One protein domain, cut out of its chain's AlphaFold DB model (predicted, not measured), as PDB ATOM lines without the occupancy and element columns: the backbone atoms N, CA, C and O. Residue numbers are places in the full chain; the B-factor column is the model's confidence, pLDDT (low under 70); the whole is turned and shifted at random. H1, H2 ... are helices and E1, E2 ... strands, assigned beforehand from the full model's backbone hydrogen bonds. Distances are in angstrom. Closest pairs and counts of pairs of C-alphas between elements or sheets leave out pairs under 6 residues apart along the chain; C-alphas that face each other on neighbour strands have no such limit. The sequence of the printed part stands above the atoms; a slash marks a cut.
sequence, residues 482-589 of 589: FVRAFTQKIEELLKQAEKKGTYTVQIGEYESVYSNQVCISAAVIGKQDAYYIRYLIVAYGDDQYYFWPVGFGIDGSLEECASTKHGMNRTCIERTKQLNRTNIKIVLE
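This is residues 482 to 589 of the 589 residues of an uncharacterized protein of Lachnospiraceae bacterium A4 (UniProt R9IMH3). A twisted sheet of five strands curls round one helix, H1, and a second helix, H2, runs across the other face over E3, E2 and E1; with helices on both faces of the sheet this is an arrangement of three layers. The long link from E4 to H2, residues 550 to 566, has no named element. The printed part has 108 residues, with two named helices and five named strands in the order H1 E1 E2 E3 E4 H2 E5; the sheet's order is E4 E3 E2 E1 E5, all antiparallel, and the class is mixed, helices and strands. E1 to E4 form a meander, each strand the antiparallel neighbour of the one before. The whole is compact, with a radius of gyration of the C-alphas of 13.0 A and spans of 38 by 29 by 27 A.

H1, residues 482 to 496, is on the sheet made, in order across it, by E4, residues 545 to 549, E3, residues 530 to 539, E2, residues 517 to 525, E1, residues 501 to 514, and E5, residues 582 to 588. The closest C-alphas of H1 and E3 are those of Phe 482 and Ile 537, 7.3 A apart; those of H1 and E5 are Glu 491 and Ile 586, 6.8 A. E1 and E2 are a hairpin, with N 506 and O 523 within hydrogen-bond range at 2.8 A. E2 and E3 are a hairpin, with N 522 and O 533 at 2.8 A. E3 and E4 are a hairpin, with N 546 and O 538 at 2.8 A. H2, residues 567 to 579, is on the sheet at a height of 7.7 A; on the local plane its line stands at 85 degrees to that of E2, across the strands. It lies over E3 and E2 and only just over E1, on which 3 of its 13 C-alphas fall. The closest C-alphas of H2 and E2 are those of Ile 573 and Ala 523, 4.9 A apart. H1 and H2 are apart. At the other edge E5 is the antiparallel neighbour of E1, with N 505 and O 584 at 2.8 A. In H1 and H2 every O i to N i+4 pair is within hydrogen-bond range.

H1 begins at C-alpha 482 (158.536, 71.837, 102.654) and is 20.9 A long. E1 is 35.3 A long and bends by 57 degrees at residue 511. E2 is 25.4 A long; E3 is 27.0 A and bends by 52 degrees at residue 536. E4 is 12.6 A, H2 19.0 A and E5 19.9 A, ending at C-alpha 588 (161.204, 53.779, 113.166).

The C-alphas farthest apart, those of Gln 528 and Gly 541, are 37.9 A apart. The printed part has no cut and ends at the chain's last residue, 589. The link from E4 to H2 is long; the other links are tight. The mean pLDDT of the printed part is 89.0, with residue 541 under 70.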
ATOM      1  N   PHE A 482     157.122  71.866 102.276       92.19
ATOM      2  CA  PHE A 482     158.536  71.837 102.654       92.19
ATOM      3  C   PHE A 482     158.754  71.126 103.987       92.19
ATOM      4  O   PHE A 482     159.637  70.280 104.095       92.19
ATOM      5  N   VAL A 483     157.910  71.381 104.995       93.50
ATOM      6  CA  VAL A 483     157.998  70.671 106.283       93.50
ATOM      7  C   VAL A 483     157.754  69.170 106.105       93.50
ATOM      8  O   VAL A 483     158.387  68.361 106.788       93.50
ATOM      9  N   ARG A 484     156.851  68.768 105.197       94.06
ATOM     10  CA  ARG A 484     156.634  67.348 104.869       94.06
ATOM     11  C   ARG A 484     157.871  66.726 104.221       94.06
ATOM     12  O   ARG A 484     158.337  65.715 104.738       94.06
ATOM     13  N   ALA A 485     158.409  67.351 103.174       94.38
ATOM     14  CA  ALA A 485     159.602  66.879 102.471       94.38
ATOM     15  C   ALA A 485     160.815  66.779 103.415       94.38
ATOM     16  O   ALA A 485     161.474  65.746 103.487       94.38
ATOM     17  N   PHE A 486     161.044  67.805 104.237       95.44
ATOM     18  CA  PHE A 486     162.107  67.825 105.242       95.44
ATOM     19  C   PHE A 486     161.961  66.718 106.290       95.44
ATOM     20  O   PHE A 486     162.929  66.036 106.617       95.44
ATOM     21  N   THR A 487     160.745  66.488 106.797       96.31
ATOM     22  CA  THR A 487     160.495  65.396 107.754       96.31
ATOM     23  C   THR A 487     160.790  64.033 107.123       96.31
ATOM     24  O   THR A 487     161.359  63.173 107.791       96.31
ATOM     25  N   GLN A 488     160.435  63.845 105.848       95.44
ATOM     26  CA  GLN A 488     160.728  62.615 105.117       95.44
ATOM     27  C   GLN A 488     162.238  62.416 104.927       95.44
ATOM     28  O   GLN A 488     162.736  61.339 105.244       95.44
ATOM     29  N   LYS A 489     162.985  63.452 104.520       94.81
ATOM     30  CA  LYS A 489     164.454  63.373 104.410       94.81
ATOM     31  C   LYS A 489     165.106  63.025 105.753       94.81
ATOM     32  O   LYS A 489     166.008  62.197 105.800       94.81
ATOM     33  N   ILE A 490     164.622  63.583 106.869       96.62
ATOM     34  CA  ILE A 490     165.096  63.203 108.215       96.62
ATOM     35  C   ILE A 490     164.823  61.722 108.501       96.62
ATOM     36  O   ILE A 490     165.680  61.031 109.049       96.62
ATOM     37  N   GLU A 491     163.635  61.225 108.157       97.00
ATOM     38  CA  GLU A 491     163.298  59.811 108.316       97.00
ATOM     39  C   GLU A 491     164.233  58.909 107.493       97.00
ATOM     40  O   GLU A 491     164.700  57.889 108.000       97.00
ATOM     41  N   GLU A 492     164.548  59.301 106.257       94.88
ATOM     42  CA  GLU A 492     165.498  58.609 105.379       94.88
ATOM     43  C   GLU A 492     166.910  58.584 105.974       94.88
ATOM     44  O   GLU A 492     167.490  57.505 106.082       94.88
ATOM     45  N   LEU A 493     167.426  59.723 106.454       94.56
ATOM     46  CA  LEU A 493     168.736  59.807 107.116       94.56
ATOM     47  C   LEU A 493     168.816  58.904 108.352       94.56
ATOM     48  O   LEU A 493     169.796  58.188 108.554       94.56
ATOM     49  N   LEU A 494     167.769  58.904 109.182       96.56
ATOM     50  CA  LEU A 494     167.707  58.040 110.360       96.56
ATOM     51  C   LEU A 494     167.682  56.552 109.972       96.56
ATOM     52  O   LEU A 494     168.351  55.751 110.624       96.56
ATOM     53  N   LYS A 495     166.946  56.177 108.916       95.38
ATOM     54  CA  LYS A 495     166.900  54.795 108.402       95.38
ATOM     55  C   LYS A 495     168.238  54.354 107.816       95.38
ATOM     56  O   LYS A 495     168.678  53.249 108.113       95.38
ATOM     57  N   GLN A 496     168.882  55.208 107.023       93.44
ATOM     58  CA  GLN A 496     170.204  54.949 106.444       93.44
ATOM     59  C   GLN A 496     171.260  54.731 107.533       93.44
ATOM     60  O   GLN A 496     172.102  53.851 107.403       93.44
ATOM     61  N   ALA A 497     171.164  55.466 108.643       93.56
ATOM     62  CA  ALA A 497     172.013  55.289 109.821       93.56
ATOM     63  C   ALA A 497     171.524  54.188 110.792       93.56
ATOM     64  O   ALA A 497     171.945  54.155 111.951       93.56
ATOM     65  N   GLU A 498     170.597  53.329 110.351       94.94
ATOM     66  CA  GLU A 498     170.043  52.189 111.094       94.94
ATOM     67  C   GLU A 498     169.474  52.546 112.484       94.94
ATOM     68  O   GLU A 498     169.466  51.739 113.423       94.94
ATOM     69  N   LYS A 499     168.977  53.776 112.645       95.50
ATOM     70  CA  LYS A 499     168.387  54.247 113.901       95.50
ATOM     71  C   LYS A 499     166.997  53.650 114.109       95.50
ATOM     72  O   LYS A 499     166.210  53.510 113.180       95.50
ATOM     73  N   LYS A 500     166.669  53.355 115.371       93.81
ATOM     74  CA  LYS A 500     165.384  52.759 115.777       93.81
ATOM     75  C   LYS A 500     164.688  53.550 116.872       93.81
ATOM     76  O   LYS A 500     165.329  54.276 117.637       93.81
ATOM     77  N   GLY A 501     163.380  53.344 116.994       95.00
ATOM     78  CA  GLY A 501     162.551  53.933 118.038       95.00
ATOM     79  C   GLY A 501     161.893  55.245 117.618       95.00
ATOM     80  O   GLY A 501     161.703  55.534 116.440       95.00
ATOM     81  N   THR A 502     161.475  56.032 118.608       97.19
ATOM     82  CA  THR A 502     160.757  57.290 118.376       97.19
ATOM     83  C   THR A 502     161.699  58.481 118.445       97.19
ATOM     84  O   THR A 502     162.379  58.677 119.454       97.19
ATOM     85  N   TYR A 503     161.652  59.308 117.407       97.88
ATOM     86  CA  TYR A 503     162.340  60.588 117.330       97.88
ATOM     87  C   TYR A 503     161.323  61.729 117.311       97.88
ATOM     88  O   TYR A 503     160.270  61.641 116.678       97.88
ATOM     89  N   THR A 504     161.630  62.806 118.031       97.62
ATOM     90  CA  THR A 504     160.870  64.060 117.974       97.62
ATOM     91  C   THR A 504     161.662  65.077 117.168       97.62
ATOM     92  O   THR A 504     162.755  65.459 117.573       97.62
ATOM     93  N   VAL A 505     161.105  65.514 116.046       96.94
ATOM     94  CA  VAL A 505     161.625  66.600 115.214       96.94
ATOM     95  C   VAL A 505     161.001  67.904 115.696       96.94
ATOM     96  O   VAL A 505     159.784  68.078 115.616       96.94
ATOM     97  N   GLN A 506     161.823  68.804 116.223       95.50
ATOM     98  CA  GLN A 506     161.410  70.139 116.645       95.50
ATOM     99  C   GLN A 506     161.914  71.158 115.634       95.50
ATOM    100  O   GLN A 506     163.125  71.313 115.485       95.50
ATOM    101  N   ILE A 507     161.002  71.836 114.940       93.19
ATOM    102  CA  ILE A 507     161.365  72.829 113.923       93.19
ATOM    103  C   ILE A 507     161.863  74.107 114.606       93.19
ATOM    104  O   ILE A 507     161.184  74.659 115.478       93.19
ATOM    105  N   GLY A 508     163.051  74.555 114.200       88.81
ATOM    106  CA  GLY A 508     163.692  75.790 114.636       88.81
ATOM    107  C   GLY A 508     163.496  76.894 113.605       88.81
ATOM    108  O   GLY A 508     162.499  77.615 113.639       88.81
ATOM    109  N   GLU A 509     164.457  77.030 112.698       86.75
ATOM    110  CA  GLU A 509     164.411  77.986 111.589       86.75
ATOM    111  C   GLU A 509     163.461  77.514 110.479       86.75
ATOM    112  O   GLU A 509     163.413  76.323 110.177       86.75
ATOM    113  N   TYR A 510     162.705  78.445 109.893       87.50
ATOM    114  CA  TYR A 510     161.900  78.227 108.690       87.50
ATOM    115  C   TYR A 510     161.861  79.553 107.929       87.50
ATOM    116  O   TYR A 510     161.136  80.461 108.327       87.50
ATOM    117  N   GLU A 511     162.660  79.678 106.874       82.50
ATOM    118  CA  GLU A 511     162.860  80.930 106.146       82.50
ATOM    119  C   GLU A 511     162.698  80.738 104.649       82.50
ATOM    120  O   GLU A 511     163.484  80.034 104.024       82.50
ATOM    121  N   SER A 512     161.698  81.392 104.064       80.38
ATOM    122  CA  SER A 512     161.542  81.451 102.612       80.38
ATOM    123  C   SER A 512     162.605  82.375 102.030       80.38
ATOM    124  O   SER A 512     162.694  83.544 102.423       80.38
ATOM    125  N   VAL A 513     163.396  81.834 101.109       74.94
ATOM    126  CA  VAL A 513     164.411  82.562 100.335       74.94
ATOM    127  C   VAL A 513     163.756  83.091  99.059       74.94
ATOM    128  O   VAL A 513     163.838  84.279  98.770       74.94
ATOM    129  N   TYR A 514     163.023  82.203  98.380       73.94
ATOM    130  CA  TYR A 514     162.218  82.425  97.178       73.94
ATOM    131  C   TYR A 514     160.913  81.618  97.267       73.94
ATOM    132  O   TYR A 514     160.695  80.854  98.210       73.94
ATOM    133  N   SER A 515     160.030  81.750  96.272       74.38
ATOM    134  CA  SER A 515     158.775  80.987  96.177       74.38
ATOM    135  C   SER A 515     158.973  79.471  96.274       74.38
ATOM    136  O   SER A 515     158.179  78.804  96.944       74.38
ATOM    137  N   ASN A 516     160.023  78.936  95.649       80.38
ATOM    138  CA  ASN A 516     160.368  77.513  95.619       80.38
ATOM    139  C   ASN A 516     161.470  77.114  96.621       80.38
ATOM    140  O   ASN A 516     161.847  75.946  96.649       80.38
ATOM    141  N   GLN A 517     161.990  78.034  97.440       84.75
ATOM    142  CA  GLN A 517     163.157  77.780  98.290       84.75
ATOM    143  C   GLN A 517     162.897  78.131  99.752       84.75
ATOM    144  O   GLN A 517     162.503  79.257 100.072       84.75
ATOM    145  N   VAL A 518     163.192  77.195 100.655       86.88
ATOM    146  CA  VAL A 518     163.084  77.412 102.103       86.88
ATOM    147  C   VAL A 518     164.308  76.858 102.823       86.88
ATOM    148  O   VAL A 518     164.666  75.696 102.647       86.88
ATOM    149  N   CYS A 519     164.914  77.659 103.696       88.06
ATOM    150  CA  CYS A 519     165.879  77.188 104.682       88.06
ATOM    151  C   CYS A 519     165.147  76.704 105.940       88.06
ATOM    152  O   CYS A 519     164.416  77.469 106.574       88.06
ATOM    153  N   ILE A 520     165.329  75.435 106.309       90.69
ATOM    154  CA  ILE A 520     164.703  74.827 107.491       90.69
ATOM    155  C   ILE A 520     165.777  74.214 108.381       90.69
ATOM    156  O   ILE A 520     166.637  73.482 107.897       90.69
ATOM    157  N   SER A 521     165.689  74.452 109.696       91.31
ATOM    158  CA  SER A 521     166.459  73.701 110.695       91.31
ATOM    159  C   SER A 521     165.575  72.986 111.708       91.31
ATOM    160  O   SER A 521     164.457  73.412 112.010       91.31
ATOM    161  N   ALA A 522     166.092  71.900 112.279       94.38
ATOM    162  CA  ALA A 522     165.442  71.185 113.362       94.38
ATOM    163  C   ALA A 522     166.419  70.545 114.346       94.38
ATOM    164  O   ALA A 522     167.507  70.091 113.995       94.38
ATOM    165  N   ALA A 523     165.951  70.433 115.589       95.94
ATOM    166  CA  ALA A 523     166.494  69.502 116.562       95.94
ATOM    167  C   ALA A 523     165.745  68.170 116.452       95.94
ATOM    168  O   ALA A 523     164.535  68.111 116.678       95.94
ATOM    169  N   VAL A 524     166.461  67.095 116.139       97.44
ATOM    170  CA  VAL A 524     165.915  65.735 116.070       97.44
ATOM    171  C   VAL A 524     166.353  64.974 117.310       97.44
ATOM    172  O   VAL A 524     167.539  64.722 117.502       97.44
ATOM    173  N   ILE A 525     165.403  64.644 118.182       97.25
ATOM    174  CA  ILE A 525     165.672  64.164 119.542       97.25
ATOM    175  C   ILE A 525     165.170  62.731 119.691       97.25
ATOM    176  O   ILE A 525     163.963  62.479 119.657       97.25
ATOM    177  N   GLY A 526     166.105  61.802 119.877       95.19
ATOM    178  CA  GLY A 526     165.845  60.425 120.280       95.19
ATOM    179  C   GLY A 526     166.036  60.225 121.785       95.19
ATOM    180  O   GLY A 526     166.181  61.169 122.561       95.19
ATOM    181  N   LYS A 527     166.050  58.960 122.218       91.50
ATOM    182  CA  LYS A 527     166.235  58.607 123.638       91.50
ATOM    183  C   LYS A 527     167.649  58.902 124.152       91.50
ATOM    184  O   LYS A 527     167.805  59.279 125.311       91.50
ATOM    185  N   GLN A 528     168.658  58.649 123.322       89.06
ATOM    186  CA  GLN A 528     170.079  58.804 123.662       89.06
ATOM    187  C   GLN A 528     170.809  59.750 122.708       89.06
ATOM    188  O   GLN A 528     171.832  60.311 123.085       89.06
ATOM    189  N   ASP A 529     170.238  59.975 121.527       94.19
ATOM    190  CA  ASP A 529     170.876  60.726 120.458       94.19
ATOM    191  C   ASP A 529     170.109  62.023 120.192       94.19
ATOM    192  O   ASP A 529     168.882  62.079 120.330       94.19
ATOM    193  N   ALA A 530     170.830  63.059 119.777       96.44
ATOM    194  CA  ALA A 530     170.243  64.302 119.305       96.44
ATOM    195  C   ALA A 530     171.059  64.863 118.140       96.44
ATOM    196  O   ALA A 530     172.294  64.857 118.195       96.44
ATOM    197  N   TYR A 531     170.357  65.375 117.131       96.38
ATOM    198  CA  TYR A 531     170.939  65.877 115.888       96.38
ATOM    199  C   TYR A 531     170.430  67.282 115.579       96.38
ATOM    200  O   TYR A 531     169.256  67.581 115.821       96.38
ATOM    201  N   TYR A 532     171.309  68.134 115.055       93.88
ATOM    202  CA  TYR A 532     170.946  69.413 114.459       93.88
ATOM    203  C   TYR A 532     171.002  69.261 112.947       93.88
ATOM    204  O   TYR A 532     172.084  69.098 112.397       93.88
ATOM    205  N   ILE A 533     169.845  69.276 112.293       93.94
ATOM    206  CA  ILE A 533     169.750  69.122 110.839       93.94
ATOM    207  C   ILE A 533     169.248  70.437 110.270       93.94
ATOM    208  O   ILE A 533     168.245  70.969 110.753       93.94
ATOM    209  N   ARG A 534     169.932  70.952 109.252       90.69
ATOM    210  CA  ARG A 534     169.563  72.186 108.568       90.69
ATOM    211  C   ARG A 534     169.818  72.031 107.065       90.69
ATOM    212  O   ARG A 534     170.838  71.490 106.650       90.69
ATOM    213  N   TYR A 535     168.838  72.441 106.266       90.31
ATOM    214  CA  TYR A 535     168.855  72.321 104.809       90.31
ATOM    215  C   TYR A 535     168.319  73.605 104.177       90.31
ATOM    216  O   TYR A 535     167.300  74.130 104.632       90.31
ATOM    217  N   LEU A 536     168.957  74.052 103.095       88.31
ATOM    218  CA  LEU A 536     168.280  74.848 102.078       88.31
ATOM    219  C   LEU A 536     167.568  73.871 101.140       88.31
ATOM    220  O   LEU A 536     168.201  73.037 100.497       88.31
ATOM    221  N   ILE A 537     166.242  73.940 101.107       89.94
ATOM    222  CA  ILE A 537     165.398  73.035 100.332       89.94
ATOM    223  C   ILE A 537     164.907  73.783  99.105       89.94
ATOM    224  O   ILE A 537     164.219  74.795  99.245       89.94
ATOM    225  N   VAL A 538     165.218  73.255  97.926       87.81
ATOM    226  CA  VAL A 538     164.755  73.782  96.641       87.81
ATOM    227  C   VAL A 538     163.700  72.840  96.081       87.81
ATOM    228  O   VAL A 538     163.982  71.665  95.861       87.81
ATOM    229  N   ALA A 539     162.487  73.334  95.855       87.00
ATOM    230  CA  ALA A 539     161.449  72.606  95.137       87.00
ATOM    231  C   ALA A 539     161.592  72.832  93.624       87.00
ATOM    232  O   ALA A 539     161.812  73.959  93.182       87.00
ATOM    233  N   TYR A 540     161.433  71.774  92.835       80.06
ATOM    234  CA  TYR A 540     161.369  71.843  91.374       80.06
ATOM    235  C   TYR A 540     160.238  70.926  90.903       80.06
ATOM    236  O   TYR A 540     160.226  69.751  91.234       80.06
ATOM    237  N   GLY A 541     159.251  71.453  90.176       69.00
ATOM    238  CA  GLY A 541     158.076  70.673  89.767       69.00
ATOM    239  C   GLY A 541     157.208  70.142  90.925       69.00
ATOM    240  O   GLY A 541     157.295  70.590  92.072       69.00
ATOM    241  N   ASP A 542     156.326  69.191  90.610       71.25
ATOM    242  CA  ASP A 542     155.394  68.605  91.578       71.25
ATOM    243  C   ASP A 542     156.101  67.561  92.469       71.25
ATOM    244  O   ASP A 542     156.577  66.534  91.986       71.25
ATOM    245  N   ASP A 543     156.127  67.809  93.785       77.56
ATOM    246  CA  ASP A 543     156.648  66.909  94.836       77.56
ATOM    247  C   ASP A 543     158.127  66.491  94.705       77.56
ATOM    248  O   ASP A 543     158.560  65.464  95.234       77.56
ATOM    249  N   GLN A 544     158.931  67.327  94.058       83.75
ATOM    250  CA  GLN A 544     160.340  67.084  93.791       83.75
ATOM    251  C   GLN A 544     161.205  68.142  94.499       83.75
ATOM    252  O   GLN A 544     160.943  69.343  94.417       83.75
ATOM    253  N   TYR A 545     162.206  67.688  95.267       87.81
ATOM    254  CA  TYR A 545     162.990  68.541  96.166       87.81
ATOM    255  C   TYR A 545     164.467  68.172  96.154       87.81
ATOM    256  O   TYR A 545     164.810  66.993  96.204       87.81
ATOM    257  N   TYR A 546     165.321  69.190  96.138       88.19
ATOM    258  CA  TYR A 546     166.751  69.061  96.360       88.19
ATOM    259  C   TYR A 546     167.090  69.609  97.748       88.19
ATOM    260  O   TYR A 546     166.628  70.689  98.129       88.19
ATOM    261  N   PHE A 547     167.878  68.853  98.512       88.25
ATOM    262  CA  PHE A 547     168.252  69.181  99.886       88.25
ATOM    263  C   PHE A 547     169.722  69.577  99.935       88.25
ATOM    264  O   PHE A 547     170.596  68.713  99.964       88.25
ATOM    265  N   TRP A 548     169.992  70.880  99.979       85.75
ATOM    266  CA  TRP A 548     171.351  71.388 100.110       85.75
ATOM    267  C   TRP A 548     171.753  71.434 101.586       85.75
ATOM    268  O   TRP A 548     171.161  72.225 102.337       85.75
ATOM    269  N   PRO A 549     172.691  70.588 102.056       83.88
ATOM    270  CA  PRO A 549     173.107  70.602 103.453       83.88
ATOM    271  C   PRO A 549     173.739  71.948 103.788       83.88
ATOM    272  O   PRO A 549     174.706  72.372 103.163       83.88
ATOM    273  N   VAL A 550     173.185  72.631 104.786       80.75
ATOM    274  CA  VAL A 550     173.755  73.879 105.303       80.75
ATOM    275  C   VAL A 550     173.850  73.758 106.816       80.75
ATOM    276  O   VAL A 550     172.892  73.366 107.469       80.75
ATOM    277  N   GLY A 551     175.010  74.034 107.405       77.44
ATOM    278  CA  GLY A 551     175.208  73.775 108.831       77.44
ATOM    279  C   GLY A 551     176.671  73.783 109.244       77.44
ATOM    280  O   GLY A 551     177.499  74.452 108.639       77.44
ATOM    281  N   PHE A 552     176.991  73.077 110.328       77.56
ATOM    282  CA  PHE A 552     178.335  73.116 110.916       77.56
ATOM    283  C   PHE A 552     179.243  71.969 110.474       77.56
ATOM    284  O   PHE A 552     180.460  72.105 110.595       77.56
ATOM    285  N   GLY A 553     178.649  70.880 109.986       76.19
ATOM    286  CA  GLY A 553     179.363  69.701 109.514       76.19
ATOM    287  C   GLY A 553     179.743  69.759 108.040       76.19
ATOM    288  O   GLY A 553     179.451  70.734 107.347       76.19
ATOM    289  N   ILE A 554     180.415  68.705 107.587       75.31
ATOM    290  CA  ILE A 554     181.066  68.665 106.274       75.31
ATOM    291  C   ILE A 554     180.120  68.243 105.142       75.31
ATOM    292  O   ILE A 554     180.168  68.824 104.061       75.31
ATOM    293  N   ASP A 555     179.265  67.250 105.386       75.50
ATOM    294  CA  ASP A 555     178.567  66.507 104.326       75.50
ATOM    295  C   ASP A 555     177.060  66.312 104.603       75.50
ATOM    296  O   ASP A 555     176.373  65.553 103.927       75.50
ATOM    297  N   GLY A 556     176.520  66.955 105.645       79.94
ATOM    298  CA  GLY A 556     175.109  66.826 106.025       79.94
ATOM    299  C   GLY A 556     174.675  65.430 106.496       79.94
ATOM    300  O   GLY A 556     173.482  65.221 106.727       79.94
ATOM    301  N   SER A 557     175.602  64.483 106.664       88.06
ATOM    302  CA  SER A 557     175.310  63.158 107.200       88.06
ATOM    303  C   SER A 557     174.781  63.238 108.632       88.06
ATOM    304  O   SER A 557     174.979  64.211 109.371       88.06
ATOM    305  N   LEU A 558     174.102  62.174 109.069       91.62
ATOM    306  CA  LEU A 558     173.578  62.117 110.430       91.62
ATOM    307  C   LEU A 558     174.703  62.180 111.486       91.62
ATOM    308  O   LEU A 558     174.485  62.715 112.575       91.62
ATOM    309  N   GLU A 559     175.892  61.659 111.167       91.19
ATOM    310  CA  GLU A 559     177.076  61.743 112.030       91.19
ATOM    311  C   GLU A 559     177.542  63.193 112.193       91.19
ATOM    312  O   GLU A 559     177.676  63.671 113.322       91.19
ATOM    313  N   GLU A 560     177.694  63.913 111.081       88.50
ATOM    314  CA  GLU A 560     178.075  65.327 111.074       88.50
ATOM    315  C   GLU A 560     177.033  66.214 111.779       88.50
ATOM    316  O   GLU A 560     177.365  67.213 112.418       88.50
ATOM    317  N   CYS A 561     175.760  65.816 111.766       91.31
ATOM    318  CA  CYS A 561     174.677  66.511 112.464       91.31
ATOM    319  C   CYS A 561     174.607  66.207 113.974       91.31
ATOM    320  O   CYS A 561     173.815  66.822 114.698       91.31
ATOM    321  N   ALA A 562     175.387  65.253 114.492       93.12
ATOM    322  CA  ALA A 562     175.278  64.816 115.880       93.12
ATOM    323  C   ALA A 562     175.669  65.916 116.879       93.12
ATOM    324  O   ALA A 562     176.639  66.658 116.702       93.12
ATOM    325  N   SER A 563     174.947  65.979 118.003       90.19
ATOM    326  CA  SER A 563     175.224  66.918 119.106       90.19
ATOM    327  C   SER A 563     176.626  66.786 119.714       90.19
ATOM    328  O   SER A 563     177.098  67.701 120.384       90.19
ATOM    329  N   THR A 564     177.278  65.642 119.520       89.19
ATOM    330  CA  THR A 564     178.620  65.351 120.030       89.19
ATOM    331  C   THR A 564     179.720  65.638 119.019       89.19
ATOM    332  O   THR A 564     180.874  65.686 119.434       89.19
ATOM    333  N   LYS A 565     179.382  65.801 117.731       86.75
ATOM    334  CA  LYS A 565     180.356  66.056 116.668       86.75
ATOM    335  C   LYS A 565     180.830  67.503 116.720       86.75
ATOM    336  O   LYS A 565     182.013  67.737 116.939       86.75
ATOM    337  N   HIS A 566     179.890  68.447 116.617       83.06
ATOM    338  CA  HIS A 566     180.206  69.873 116.627       83.06
ATOM    339  C   HIS A 566     179.652  70.610 117.840       83.06
ATOM    340  O   HIS A 566     178.498  70.425 118.244       83.06
ATOM    341  N   GLY A 567     180.458  71.520 118.396       79.81
ATOM    342  CA  GLY A 567     180.056  72.344 119.542       79.81
ATOM    343  C   GLY A 567     178.795  73.172 119.259       79.81
ATOM    344  O   GLY A 567     177.928  73.336 120.132       79.81
ATOM    345  N   MET A 568     178.660  73.630 118.015       81.19
ATOM    346  CA  MET A 568     177.507  74.387 117.539       81.19
ATOM    347  C   MET A 568     176.251  73.535 117.341       81.19
ATOM    348  O   MET A 568     175.174  74.014 117.691       81.19
ATOM    349  N   ASN A 569     176.354  72.262 116.933       86.50
ATOM    350  CA  ASN A 569     175.186  71.369 116.848       86.50
ATOM    351  C   ASN A 569     174.471  71.281 118.198       86.50
ATOM    352  O   ASN A 569     173.264  71.496 118.295       86.50
ATOM    353  N   ARG A 570     175.227  71.036 119.276       86.50
ATOM    354  CA  ARG A 570     174.681  71.002 120.642       86.50
ATOM    355  C   ARG A 570     173.995  72.314 121.018       86.50
ATOM    356  O   ARG A 570     172.900  72.297 121.575       86.50
ATOM    357  N   THR A 571     174.641  73.440 120.724       84.69
ATOM    358  CA  THR A 571     174.106  74.775 121.027       84.69
ATOM    359  C   THR A 571     172.794  75.019 120.281       84.69
ATOM    360  O   THR A 571     171.808  75.431 120.895       84.69
ATOM    361  N   CYS A 572     172.744  74.705 118.986       86.25
ATOM    362  CA  CYS A 572     171.563  74.891 118.148       86.25
ATOM    363  C   CYS A 572     170.422  73.927 118.501       86.25
ATOM    364  O   CYS A 572     169.256  74.323 118.449       86.25
ATOM    365  N   ILE A 573     170.724  72.708 118.960       90.12
ATOM    366  CA  ILE A 573     169.722  71.773 119.500       90.12
ATOM    367  C   ILE A 573     169.036  72.361 120.733       90.12
ATOM    368  O   ILE A 573     167.808  72.407 120.787       90.12
ATOM    369  N   GLU A 574     169.805  72.830 121.719       89.00
ATOM    370  CA  GLU A 574     169.234  73.402 122.944       89.00
ATOM    371  C   GLU A 574     168.445  74.683 122.664       89.00
ATOM    372  O   GLU A 574     167.355  74.879 123.201       89.00
ATOM    373  N   ARG A 575     168.950  75.521 121.757       87.12
ATOM    374  CA  ARG A 575     168.245  76.711 121.276       87.12
ATOM    375  C   ARG A 575     166.912  76.367 120.606       87.12
ATOM    376  O   ARG A 575     165.891  76.972 120.922       87.12
ATOM    377  N   THR A 576     166.899  75.368 119.728       89.12
ATOM    378  CA  THR A 576     165.684  74.927 119.023       89.12
ATOM    379  C   THR A 576     164.655  74.328 119.985       89.12
ATOM    380  O   THR A 576     163.468  74.645 119.890       89.12
ATOM    381  N   LYS A 577     165.103  73.547 120.980       90.06
ATOM    382  CA  LYS A 577     164.242  73.035 122.059       90.06
ATOM    383  C   LYS A 577     163.547  74.147 122.833       90.06
ATOM    384  O   LYS A 577     162.372  74.017 123.160       90.06
ATOM    385  N   GLN A 578     164.269  75.225 123.138       89.38
ATOM    386  CA  GLN A 578     163.730  76.357 123.895       89.38
ATOM    387  C   GLN A 578     162.707  77.165 123.093       89.38
ATOM    388  O   GLN A 578     161.742  77.646 123.676       89.38
ATOM    389  N   LEU A 579     162.889  77.281 121.773       87.44
ATOM    390  CA  LEU A 579     161.919  77.947 120.900       87.44
ATOM    391  C   LEU A 579     160.597  77.175 120.790       87.44
ATOM    392  O   LEU A 579     159.549  77.803 120.690       87.44
ATOM    393  N   ASN A 580     160.645  75.834 120.808       85.38
ATOM    394  CA  ASN A 580     159.479  74.939 120.871       85.38
ATOM    395  C   ASN A 580     158.318  75.344 119.933       85.38
ATOM    396  O   ASN A 580     157.164  75.447 120.351       85.38
ATOM    397  N   ARG A 581     158.627  75.592 118.656       87.44
ATOM    398  CA  ARG A 581     157.659  76.143 117.693       87.44
ATOM    399  C   ARG A 581     156.676  75.087 117.194       87.44
ATOM    400  O   ARG A 581     155.465  75.270 117.277       87.44
ATOM    401  N   THR A 582     157.214  73.977 116.687       91.44
ATOM    402  CA  THR A 582     156.448  72.863 116.110       91.44
ATOM    403  C   THR A 582     157.160  71.546 116.384       91.44
ATOM    404  O   THR A 582     158.357  71.435 116.142       91.44
ATOM    405  N   ASN A 583     156.409  70.538 116.840       93.62
ATOM    406  CA  ASN A 583     156.920  69.207 117.166       93.62
ATOM    407  C   ASN A 583     156.261  68.145 116.276       93.62
ATOM    408  O   ASN A 583     155.033  68.058 116.209       93.62
ATOM    409  N   ILE A 584     157.069  67.307 115.634       96.00
ATOM    410  CA  ILE A 584     156.638  66.219 114.749       96.00
ATOM    411  C   ILE A 584     157.270  64.919 115.252       96.00
ATOM    412  O   ILE A 584     158.431  64.902 115.648       96.00
ATOM    413  N   LYS A 585     156.510  63.820 115.275       96.75
ATOM    414  CA  LYS A 585     157.019  62.508 115.697       96.75
ATOM    415  C   LYS A 585     157.324  61.639 114.483       96.75
ATOM    416  O   LYS A 585     156.464  61.504 113.617       96.75
ATOM    417  N   ILE A 586     158.498  61.017 114.488       96.81
ATOM    418  CA  ILE A 586     158.908  59.957 113.563       96.81
ATOM    419  C   ILE A 586     159.050  58.668 114.376       96.81
ATOM    420  O   ILE A 586     159.625  58.679 115.468       96.81
ATOM    421  N   VAL A 587     158.504  57.564 113.871       95.88
ATOM    422  CA  VAL A 587     158.596  56.242 114.504       95.88
ATOM    423  C   VAL A 587     159.273  55.294 113.524       95.88
ATOM    424  O   VAL A 587     158.781  55.115 112.417       95.88
ATOM    425  N   LEU A 588     160.397  54.716 113.944       93.94
ATOM    426  CA  LEU A 588     161.204  53.779 113.166       93.94
ATOM    427  C   LEU A 588     161.175  52.403 113.835       93.94
ATOM    428  O   LEU A 588     161.376  52.312 115.053       93.94
ATOM    429  N   GLU A 589     160.918  51.368 113.038       84.94
ATOM    430  CA  GLU A 589     160.783  49.970 113.480       84.94
ATOM    431  C   GLU A 589     162.126  49.242 113.659       84.94
ATOM    432  O   GLU A 589     163.062  49.444 112.851       84.94
TER     433      GLU A 589